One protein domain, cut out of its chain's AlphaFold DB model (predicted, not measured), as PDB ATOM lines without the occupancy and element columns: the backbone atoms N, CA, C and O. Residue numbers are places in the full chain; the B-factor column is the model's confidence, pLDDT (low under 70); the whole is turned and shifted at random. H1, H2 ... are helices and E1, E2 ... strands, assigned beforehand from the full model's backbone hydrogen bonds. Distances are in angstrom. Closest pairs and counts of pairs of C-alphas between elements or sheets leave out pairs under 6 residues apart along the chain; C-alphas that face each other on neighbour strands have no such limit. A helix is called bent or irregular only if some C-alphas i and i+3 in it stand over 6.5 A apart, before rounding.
ATOM      1  N   VAL A 402     -26.131  51.937 -32.988       72.12
ATOM      2  CA  VAL A 402     -25.119  52.868 -32.466       72.12
ATOM      3  C   VAL A 402     -25.036  54.196 -33.236       72.12
ATOM      4  O   VAL A 402     -25.062  55.239 -32.585       72.12
ATOM      5  N   PRO A 403     -25.016  54.227 -34.586       68.69
ATOM      6  CA  PRO A 403     -24.925  55.492 -35.322       68.69
ATOM      7  C   PRO A 403     -26.149  56.402 -35.141       68.69
ATOM      8  O   PRO A 403     -26.067  57.602 -35.384       68.69
ATOM      9  N   ILE A 404     -27.289  55.826 -34.749       74.12
ATOM     10  CA  ILE A 404     -28.570  56.523 -34.593       74.12
ATOM     11  C   ILE A 404     -28.743  57.000 -33.143       74.12
ATOM     12  O   ILE A 404     -29.298  58.070 -32.904       74.12
ATOM     13  N   ILE A 405     -28.247  56.226 -32.172       78.69
ATOM     14  CA  ILE A 405     -28.429  56.467 -30.738       78.69
ATOM     15  C   ILE A 405     -27.066  56.720 -30.092       78.69
ATOM     16  O   ILE A 405     -26.394  55.809 -29.614       78.69
ATOM     17  N   ALA A 406     -26.669  57.992 -30.033       77.44
ATOM     18  CA  ALA A 406     -25.369  58.391 -29.492       77.44
ATOM     19  C   ALA A 406     -25.164  57.990 -28.015       77.44
ATOM     20  O   ALA A 406     -24.041  57.694 -27.606       77.44
ATOM     21  N   SER A 407     -26.238  57.939 -27.216       79.50
ATOM     22  CA  SER A 407     -26.217  57.499 -25.811       79.50
ATOM     23  C   SER A 407     -25.828  56.022 -25.647       79.50
ATOM     24  O   SER A 407     -25.352  55.624 -24.579       79.50
ATOM     25  N   LEU A 408     -25.942  55.219 -26.711       81.69
ATOM     26  CA  LEU A 408     -25.622  53.797 -26.685       81.69
ATOM     27  C   LEU A 408     -24.116  53.543 -26.538       81.69
ATOM     28  O   LEU A 408     -23.755  52.594 -25.856       81.69
ATOM     29  N   HIS A 409     -23.249  54.432 -27.048       78.50
ATOM     30  CA  HIS A 409     -21.788  54.396 -26.820       78.50
ATOM     31  C   HIS A 409     -21.383  54.539 -25.343       78.50
ATOM     32  O   HIS A 409     -20.266  54.192 -24.942       78.50
ATOM     33  N   GLN A 410     -22.285  55.081 -24.525       78.12
ATOM     34  CA  GLN A 410     -22.146  55.176 -23.071       78.12
ATOM     35  C   GLN A 410     -22.858  54.011 -22.364       78.12
ATOM     36  O   GLN A 410     -23.038  54.035 -21.147       78.12
ATOM     37  N   GLY A 411     -23.308  53.009 -23.123       84.81
ATOM     38  CA  GLY A 411     -24.082  51.874 -22.644       84.81
ATOM     39  C   GLY A 411     -25.443  52.258 -22.077       84.81
ATOM     40  O   GLY A 411     -25.896  51.588 -21.156       84.81
ATOM     41  N   ARG A 412     -26.093  53.327 -22.551       86.44
ATOM     42  CA  ARG A 412     -27.436  53.727 -22.095       86.44
ATOM     43  C   ARG A 412     -28.455  53.551 -23.213       86.44
ATOM     44  O   ARG A 412     -28.200  53.948 -24.343       86.44
ATOM     45  N   LEU A 413     -29.616  52.993 -22.875       90.38
ATOM     46  CA  LEU A 413     -30.718  52.806 -23.817       90.38
ATOM     47  C   LEU A 413     -32.063  52.987 -23.111       90.38
ATOM     48  O   LEU A 413     -32.417  52.205 -22.229       90.38
ATOM     49  N   THR A 414     -32.818  54.024 -23.458       89.75
ATOM     50  CA  THR A 414     -34.168  54.236 -22.912       89.75
ATOM     51  C   THR A 414     -35.158  53.214 -23.456       89.75
ATOM     52  O   THR A 414     -34.955  52.619 -24.520       89.75
ATOM     53  N   LYS A 415     -36.267  53.006 -22.739       90.00
ATOM     54  CA  LYS A 415     -37.310  52.102 -23.233       90.00
ATOM     55  C   LYS A 415     -37.908  52.616 -24.538       90.00
ATOM     56  O   LYS A 415     -38.079  51.809 -25.441       90.00
ATOM     57  N   SER A 416     -38.160  53.919 -24.662       90.06
ATOM     58  CA  SER A 416     -38.670  54.516 -25.901       90.06
ATOM     59  C   SER A 416     -37.696  54.390 -27.071       90.06
ATOM     60  O   SER A 416     -38.127  54.111 -28.185       90.06
ATOM     61  N   GLU A 417     -36.388  54.557 -26.845       91.81
ATOM     62  CA  GLU A 417     -35.384  54.356 -27.901       91.81
ATOM     63  C   GLU A 417     -35.386  52.908 -28.400       91.81
ATOM     64  O   GLU A 417     -35.367  52.690 -29.608       91.81
ATOM     65  N   LEU A 418     -35.487  51.922 -27.500       91.19
ATOM     66  CA  LEU A 418     -35.600  50.516 -27.896       91.19
ATOM     67  C   LEU A 418     -36.881  50.246 -28.704       91.19
ATOM     68  O   LEU A 418     -36.818  49.584 -29.738       91.19
ATOM     69  N   THR A 419     -38.022  50.812 -28.294       91.50
ATOM     70  CA  THR A 419     -39.269  50.736 -29.078       91.50
ATOM     71  C   THR A 419     -39.087  51.357 -30.461       91.50
ATOM     72  O   THR A 419     -39.536  50.788 -31.453       91.50
ATOM     73  N   ASN A 420     -38.390  52.493 -30.563       90.25
ATOM     74  CA  ASN A 420     -38.127  53.160 -31.838       90.25
ATOM     75  C   ASN A 420     -37.222  52.321 -32.753       90.25
ATOM     76  O   ASN A 420     -37.505  52.219 -33.946       90.25
ATOM     77  N   ILE A 421     -36.184  51.672 -32.208       90.56
ATOM     78  CA  ILE A 421     -35.348  50.714 -32.956       90.56
ATOM     79  C   ILE A 421     -36.228  49.608 -33.539       90.56
ATOM     80  O   ILE A 421     -36.163  49.312 -34.736       90.56
ATOM     81  N   TRP A 422     -37.085  49.020 -32.704       92.88
ATOM     82  CA  TRP A 422     -37.993  47.951 -33.114       92.88
ATOM     83  C   TRP A 422     -39.166  48.439 -33.955       92.88
ATOM     84  O   TRP A 422     -39.815  47.621 -34.578       92.88
ATOM     85  N   SER A 423     -39.401  49.746 -34.065       89.75
ATOM     86  CA  SER A 423     -40.390  50.322 -34.987       89.75
ATOM     87  C   SER A 423     -39.855  50.510 -36.406       89.75
ATOM     88  O   SER A 423     -40.623  50.823 -37.314       89.75
ATOM     89  N   SER A 424     -38.551  50.323 -36.623       87.06
ATOM     90  CA  SER A 424     -37.971  50.356 -37.966       87.06
ATOM     91  C   SER A 424     -38.499  49.215 -38.841       87.06
ATOM     92  O   SER A 424     -38.807  48.127 -38.351       87.06
ATOM     93  N   GLU A 425     -38.544  49.433 -40.158       84.06
ATOM     94  CA  GLU A 425     -39.027  48.445 -41.136       84.06
ATOM     95  C   GLU A 425     -38.361  47.069 -40.945       84.06
ATOM     96  O   GLU A 425     -39.035  46.041 -40.929       84.06
ATOM     97  N   LYS A 426     -37.051  47.067 -40.668       83.81
ATOM     98  CA  LYS A 426     -36.226  45.866 -40.483       83.81
ATOM     99  C   LYS A 426     -36.578  45.047 -39.231       83.81
ATOM    100  O   LYS A 426     -36.443  43.825 -39.253       83.81
ATOM    101  N   PHE A 427     -37.008  45.692 -38.145       87.00
ATOM    102  CA  PHE A 427     -37.173  45.057 -36.826       87.00
ATOM    103  C   PHE A 427     -38.610  45.109 -36.276       87.00
ATOM    104  O   PHE A 427     -38.865  44.592 -35.191       87.00
ATOM    105  N   SER A 428     -39.554  45.648 -37.056       85.69
ATOM    106  CA  SER A 428     -40.991  45.776 -36.745       85.69
ATOM    107  C   SER A 428     -41.652  44.502 -36.213       85.69
ATOM    108  O   SER A 428     -42.533  44.564 -35.356       85.69
ATOM    109  N   HIS A 429     -41.185  43.333 -36.655       83.69
ATOM    110  CA  HIS A 429     -41.690  42.036 -36.210       83.69
ATOM    111  C   HIS A 429     -41.480  41.752 -34.710       83.69
ATOM    112  O   HIS A 429     -42.175  40.903 -34.154       83.69
ATOM    113  N   PHE A 430     -40.580  42.462 -34.020       86.31
ATOM    114  CA  PHE A 430     -40.405  42.315 -32.571       86.31
ATOM    115  C   PHE A 430     -41.479  43.011 -31.743       86.31
ATOM    116  O   PHE A 430     -41.713  42.601 -30.606       86.31
ATOM    117  N   LEU A 431     -42.162  44.019 -32.295       87.62
ATOM    118  CA  LEU A 431     -43.153  44.806 -31.556       87.62
ATOM    119  C   LEU A 431     -44.317  43.954 -31.039       87.62
ATOM    120  O   LEU A 431     -44.837  44.214 -29.959       87.62
ATOM    121  N   GLN A 432     -44.679  42.887 -31.760       89.62
ATOM    122  CA  GLN A 432     -45.724  41.952 -31.332       89.62
ATOM    123  C   GLN A 432     -45.416  41.302 -29.970       89.62
ATOM    124  O   GLN A 432     -46.332  40.988 -29.210       89.62
ATOM    125  N   HIS A 433     -44.132  41.113 -29.656       91.06
ATOM    126  CA  HIS A 433     -43.648  40.450 -28.444       91.06
ATOM    127  C   HIS A 433     -42.635  41.325 -27.686       91.06
ATOM    128  O   HIS A 433     -41.718  40.812 -27.045       91.06
ATOM    129  N   GLU A 434     -42.798  42.651 -27.744       91.50
ATOM    130  CA  GLU A 434     -41.836  43.629 -27.220       91.50
ATOM    131  C   GLU A 434     -41.462  43.371 -25.750       91.50
ATOM    132  O   GLU A 434     -40.283  43.257 -25.410       91.50
ATOM    133  N   GLU A 435     -42.456  43.226 -24.871       91.31
ATOM    134  CA  GLU A 435     -42.212  42.970 -23.445       91.31
ATOM    135  C   GLU A 435     -41.502  41.634 -23.209       91.31
ATOM    136  O   GLU A 435     -40.607  41.553 -22.365       91.31
ATOM    137  N   TYR A 436     -41.828  40.599 -23.987       92.69
ATOM    138  CA  TYR A 436     -41.137  39.316 -23.901       92.69
ATOM    139  C   TYR A 436     -39.652  39.471 -24.245       92.69
ATOM    140  O   TYR A 436     -38.803  39.049 -23.462       92.69
ATOM    141  N   PHE A 437     -39.315  40.138 -25.355       92.06
ATOM    142  CA  PHE A 437     -37.918  40.343 -25.744       92.06
ATOM    143  C   PHE A 437     -37.151  41.236 -24.771       92.06
ATOM    144  O   PHE A 437     -35.990  40.955 -24.477       92.06
ATOM    145  N   ARG A 438     -37.785  42.267 -24.202       91.75
ATOM    146  CA  ARG A 438     -37.178  43.072 -23.127       91.75
ATOM    147  C   ARG A 438     -36.800  42.194 -21.939       91.75
ATOM    148  O   ARG A 438     -35.661  42.246 -21.477       91.75
ATOM    149  N   GLN A 439     -37.730  41.366 -21.468       89.31
ATOM    150  CA  GLN A 439     -37.473  40.448 -20.357       89.31
ATOM    151  C   GLN A 439     -36.442  39.375 -20.725       89.31
ATOM    152  O   GLN A 439     -35.632  39.000 -19.880       89.31
ATOM    153  N   LEU A 440     -36.421  38.920 -21.979       87.94
ATOM    154  CA  LEU A 440     -35.449  37.953 -22.488       87.94
ATOM    155  C   LEU A 440     -34.027  38.528 -22.470       87.94
ATOM    156  O   LEU A 440     -33.099  37.893 -21.976       87.94
ATOM    157  N   LEU A 441     -33.853  39.759 -22.952       87.62
ATOM    158  CA  LEU A 441     -32.562  40.444 -22.951       87.62
ATOM    159  C   LEU A 441     -32.065  40.760 -21.536       87.62
ATOM    160  O   LEU A 441     -30.863  40.691 -21.280       87.62
ATOM    161  N   VAL A 442     -32.979  41.079 -20.614       84.69
ATOM    162  CA  VAL A 442     -32.659  41.210 -19.185       84.69
ATOM    163  C   VAL A 442     -32.279  39.855 -18.587       84.69
ATOM    164  O   VAL A 442     -31.344  39.780 -17.796       84.69
ATOM    165  N   HIS A 443     -32.960  38.773 -18.975       81.31
ATOM    166  CA  HIS A 443     -32.660  37.419 -18.503       81.31
ATOM    167  C   HIS A 443     -31.261  36.951 -18.916       81.31
ATOM    168  O   HIS A 443     -30.567  36.335 -18.113       81.31
ATOM    169  N   TYR A 444     -30.840  37.278 -20.135       78.81
ATOM    170  CA  TYR A 444     -29.486  37.017 -20.624       78.81
ATOM    171  C   TYR A 444     -28.457  38.065 -20.169       78.81
ATOM    172  O   TYR A 444     -27.289  37.982 -20.548       78.81
ATOM    173  N   ASP A 445     -28.868  39.045 -19.358       76.94
ATOM    174  CA  ASP A 445     -28.042  40.148 -18.857       76.94
ATOM    175  C   ASP A 445     -27.332  40.950 -19.972       76.94
ATOM    176  O   ASP A 445     -26.250  41.510 -19.773       76.94
ATOM    177  N   ILE A 446     -27.949  41.017 -21.154       81.88
ATOM    178  CA  ILE A 446     -27.562  41.934 -22.234       81.88
ATOM    179  C   ILE A 446     -28.035  43.347 -21.878       81.88
ATOM    180  O   ILE A 446     -27.309  44.325 -22.062       81.88
ATOM    181  N   LEU A 447     -29.248  43.437 -21.321       85.50
ATOM    182  CA  LEU A 447     -29.795  44.646 -20.717       85.50
ATOM    183  C   LEU A 447     -29.765  44.526 -19.195       85.50
ATOM    184  O   LEU A 447     -30.093  43.485 -18.629       85.50
ATOM    185  N   SER A 448     -29.454  45.626 -18.520       82.44
ATOM    186  CA  SER A 448     -29.565  45.729 -17.069       82.44
ATOM    187  C   SER A 448     -30.526  46.843 -16.680       82.44
ATOM    188  O   SER A 448     -30.368  47.995 -17.085       82.44
ATOM    189  N   GLU A 449     -31.547  46.505 -15.892       78.88
ATOM    190  CA  GLU A 449     -32.514  47.480 -15.389       78.88
ATOM    191  C   GLU A 449     -31.907  48.371 -14.302       78.88
ATOM    192  O   GLU A 449     -31.496  47.899 -13.237       78.88
ATOM    193  N   VAL A 450     -31.958  49.687 -14.513       72.75
ATOM    194  CA  VAL A 450     -31.595  50.654 -13.476       72.75
ATOM    195  C   VAL A 450     -32.768  50.819 -12.507       72.75
ATOM    196  O   VAL A 450     -33.819  51.370 -12.845       72.75
ATOM    197  N   ARG A 451     -32.588  50.358 -11.267       68.75
ATOM    198  CA  ARG A 451     -33.583  50.482 -10.191       68.75
ATOM    199  C   ARG A 451     -33.054  51.392  -9.093       68.75
ATOM    200  O   ARG A 451     -32.279  50.943  -8.256       68.75
ATOM    201  N   ARG A 452     -33.503  52.645  -9.063       66.25
ATOM    202  CA  ARG A 452     -33.076  53.618  -8.050       66.25
ATOM    203  C   ARG A 452     -33.800  53.384  -6.742       66.25
ATOM    204  O   ARG A 452     -35.016  53.243  -6.731       66.25
ATOM    205  N   TYR A 453     -33.071  53.377  -5.637       63.59
ATOM    206  CA  TYR A 453     -33.696  53.408  -4.323       63.59
ATOM    207  C   TYR A 453     -34.077  54.847  -3.980       63.59
ATOM    208  O   TYR A 453     -33.202  55.702  -3.834       63.59
ATOM    209  N   ASP A 454     -35.372  55.109  -3.851       61.12
ATOM    210  CA  ASP A 454     -35.849  56.359  -3.288       61.12
ATOM    211  C   ASP A 454     -35.767  56.292  -1.762       61.12
ATOM    212  O   ASP A 454     -36.390  55.442  -1.119       61.12
ATOM    213  N   ARG A 455     -34.961  57.188  -1.188       56.28
ATOM    214  CA  ARG A 455     -34.770  57.281   0.261       56.28
ATOM    215  C   ARG A 455     -36.007  57.823   0.969       56.28
ATOM    216  O   ARG A 455     -36.193  57.486   2.133       56.28
ATOM    217  N   GLU A 456     -36.827  58.625   0.293       59.47
ATOM    218  CA  GLU A 456     -38.017  59.240   0.888       59.47
ATOM    219  C   GLU A 456     -39.184  58.256   0.918       59.47
ATOM    220  O   GLU A 456     -39.806  58.059   1.960       59.47
ATOM    221  N   SER A 457     -39.446  57.566  -0.196       63.88
ATOM    222  CA  SER A 457     -40.527  56.581  -0.253       63.88
ATOM    223  C   SER A 457     -40.130  55.187   0.250       63.88
ATOM    224  O   SER A 457     -40.996  54.318   0.372       63.88
ATOM    225  N   GLY A 458     -38.833  54.911   0.427       61.78
ATOM    226  CA  GLY A 458     -38.299  53.577   0.733       61.78
ATOM    227  C   GLY A 458     -38.551  52.531  -0.363       61.78
ATOM    228  O   GLY A 458     -38.487  51.327  -0.098       61.78
ATOM    229  N   LYS A 459     -38.884  52.958  -1.592       57.59
ATOM    230  CA  LYS A 459     -39.225  52.071  -2.718       57.59
ATOM    231  C   LYS A 459     -38.176  52.164  -3.816       57.59
ATOM    232  O   LYS A 459     -37.469  53.154  -3.956       57.59
ATOM    233  N   LYS A 460     -38.093  51.111  -4.629       58.31
ATOM    234  CA  LYS A 460     -37.298  51.139  -5.855       58.31
ATOM    235  C   LYS A 460     -38.108  51.790  -6.974       58.31
ATOM    236  O   LYS A 460     -39.160  51.275  -7.337       58.31
ATOM    237  N   ILE A 461     -37.604  52.887  -7.521       59.91
ATOM    238  CA  ILE A 461     -38.113  53.544  -8.721       59.91
ATOM    239  C   ILE A 461     -37.398  52.924  -9.923       59.91
ATOM    240  O   ILE A 461     -36.168  52.953 -10.011       59.91
ATOM    241  N   SER A 462     -38.162  52.339 -10.847       63.81
ATOM    242  CA  SER A 462     -37.621  51.951 -12.152       63.81
ATOM    243  C   SER A 462     -37.282  53.222 -12.916       63.81
ATOM    244  O   SER A 462     -38.157  54.058 -13.133       63.81
ATOM    245  N   VAL A 463     -36.030  53.368 -13.334       69.94
ATOM    246  CA  VAL A 463     -35.672  54.392 -14.318       69.94
ATOM    247  C   VAL A 463     -36.099  53.876 -15.688       69.94
ATOM    248  O   VAL A 463     -36.047  52.671 -15.940       69.94
ATOM    249  N   ASP A 464     -36.526  54.771 -16.575       81.50
ATOM    250  CA  ASP A 464     -36.915  54.419 -17.944       81.50
ATOM    251  C   ASP A 464     -35.696  54.194 -18.865       81.50
ATOM    252  O   ASP A 464     -35.608  54.713 -19.974       81.50
ATOM    253  N   CYS A 465     -34.689  53.475 -18.365       84.62
ATOM    254  CA  CYS A 465     -33.415  53.271 -19.043       84.62
ATOM    255  C   CYS A 465     -32.772  51.944 -18.638       84.62
ATOM    256  O   CYS A 465     -32.723  51.589 -17.454       84.62
ATOM    257  N   TYR A 466     -32.254  51.238 -19.636       88.06
ATOM    258  CA  TYR A 466     -31.369  50.099 -19.486       88.06
ATOM    259  C   TYR A 466     -29.911  50.543 -19.576       88.06
ATOM    260  O   TYR A 466     -29.563  51.438 -20.352       88.06
ATOM    261  N   ILE A 467     -29.054  49.862 -18.819       86.12
ATOM    262  CA  ILE A 467     -27.626  49.809 -19.125       86.12
ATOM    263  C   ILE A 467     -27.395  48.658 -20.101       86.12
ATOM    264  O   ILE A 467     -27.905  47.560 -19.879       86.12
ATOM    265  N   VAL A 468     -26.621  48.910 -21.152       87.19
ATOM    266  CA  VAL A 468     -26.175  47.934 -22.152       87.19
ATOM    267  C   VAL A 468     -24.654  47.820 -22.037       87.19
ATOM    268  O   VAL A 468     -23.930  48.550 -22.716       87.19
ATOM    269  N   PRO A 469     -24.133  46.977 -21.128       79.38
ATOM    270  CA  PRO A 469     -22.720  47.021 -20.760       79.38
ATOM    271  C   PRO A 469     -21.757  46.778 -21.926       79.38
ATOM    272  O   PRO A 469     -20.717  47.423 -22.003       79.38
ATOM    273  N   CYS A 470     -22.126  45.896 -22.861       76.00
ATOM    274  CA  CYS A 470     -21.319  45.589 -24.043       76.00
ATOM    275  C   CYS A 470     -21.205  46.755 -25.034       76.00
ATOM    276  O   CYS A 470     -20.352  46.717 -25.912       76.00
ATOM    277  N   MET A 471     -22.036  47.792 -24.884       84.06
ATOM    278  CA  MET A 471     -22.015  48.993 -25.722       84.06
ATOM    279  C   MET A 471     -21.261  50.157 -25.067       84.06
ATOM    280  O   MET A 471     -21.190  51.243 -25.637       84.06
ATOM    281  N   ILE A 472     -20.675  49.959 -23.879       81.69
ATOM    282  CA  ILE A 472     -19.798  50.955 -23.252       81.69
ATOM    283  C   ILE A 472     -18.451  50.940 -23.989       81.69
ATOM    284  O   ILE A 472     -17.485  50.317 -23.550       81.69
ATOM    285  N   THR A 473     -18.394  51.632 -25.125       75.75
ATOM    286  CA  THR A 473     -17.203  51.728 -25.987       75.75
ATOM    287  C   THR A 473     -16.458  53.048 -25.809       75.75
ATOM    288  O   THR A 473     -15.477  53.309 -26.496       75.75
ATOM    289  N   THR A 474     -16.938  53.930 -24.927       75.62
ATOM    290  CA  THR A 474     -16.296  55.229 -24.704       75.62
ATOM    291  C   THR A 474     -14.906  55.020 -24.103       75.62
ATOM    292  O   THR A 474     -14.761  54.390 -23.050       75.62
TER     293      THR A 474
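AT A GLANCE: This is residues 402 to 474 of the 669 residues of an uncharacterized protein of Mytilus galloprovincialis (UniProt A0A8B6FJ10). One long strand, E3, runs through a narrow, strongly twisted three-stranded sheet, with E1 beside its later part and E2 folded against it in a hairpin whose turn makes one end of the longest axis. Toward the other end, helices H2 and H3 make a V that leads away from the sheet and back to it, while the one-turn helix H1 sits beside the strands. The printed part has 73 residues, with named elements in the order H1, E1, H2, H3, E2, E3; the sheet order is E1, E3, E2, all antiparallel, and the class is mixed, helices and strands. The whole is only just compact, close to loose, with a radius of gyration of the C-alphas of 13.5 A and spans of 43 by 31 by 20 A.

HOW THE PARTS SIT: H1, residues 406 to 409, stands at the sheet's level, at a height over the sheet of 0.6 A. E1, residues 410 to 414, is an edge strand, antiparallel to the inner strand E3, residues 460 to 472; N 466 and O 413 are 2.8 A apart, within hydrogen-bond range. The closest C-alphas of H1 and E3 are those of His 409 and Ile 472, 5.3 A apart. H2, residues 415 to 422, only grazes the sheet, with its residues 415 to 420. H3, residues 428 to 443, touches H2 with residues 428 to 434 alone, opposite ways at a steep tilt of 50 degrees; the closest C-alphas are those of Trp 422 and Ser 428, 5.2 A apart. H3 is irregular, with C-alphas 432 and 435 8.7 A apart, and has a kink of 82 degrees near residue 435. It only grazes the sheet, with residues 438 to 442. E2, residues 448 to 453, is the other edge strand and forms a hairpin with E3; N 461 and O 452 are 2.7 A apart, and N 448 and O 467 are 2.8 A apart, both within hydrogen-bond range. E1, H2, H3 and E2 form a split strand-helix-strand unit, two strands of one sheet joined through helices, with E3 between the two strands in the sheet, and its crossover is right-handed. E1 and E2 are apart, as are H1 and H3. Every O i to N i+4 pair is within hydrogen-bond range in H2, and 8 of 12 are in H3; H1 is too short for such a pair.

IN THESE COORDINATES: H1 begins at C-alpha 406, (-25.369, 58.391, -29.492), and spans 6.0 A. E1 spans 12.1 A, H2 10.7 A, H3 21.7 A and E2 15.4 A. E2 begins at C-alpha 448, (-29.565, 45.729, -17.069). E3 spans 24.7 A, bends by 73 degrees at residue 469 and ends at C-alpha 472, (-19.798, 50.955, -23.252).

THE WHOLE: The two C-alphas farthest apart are those of Lys 426 and Glu 456, 43.5 A. The printed part has no cut and no long link. The mean pLDDT of the printed part is 80.6; residue 403 and residues 451 to 463 are under 70.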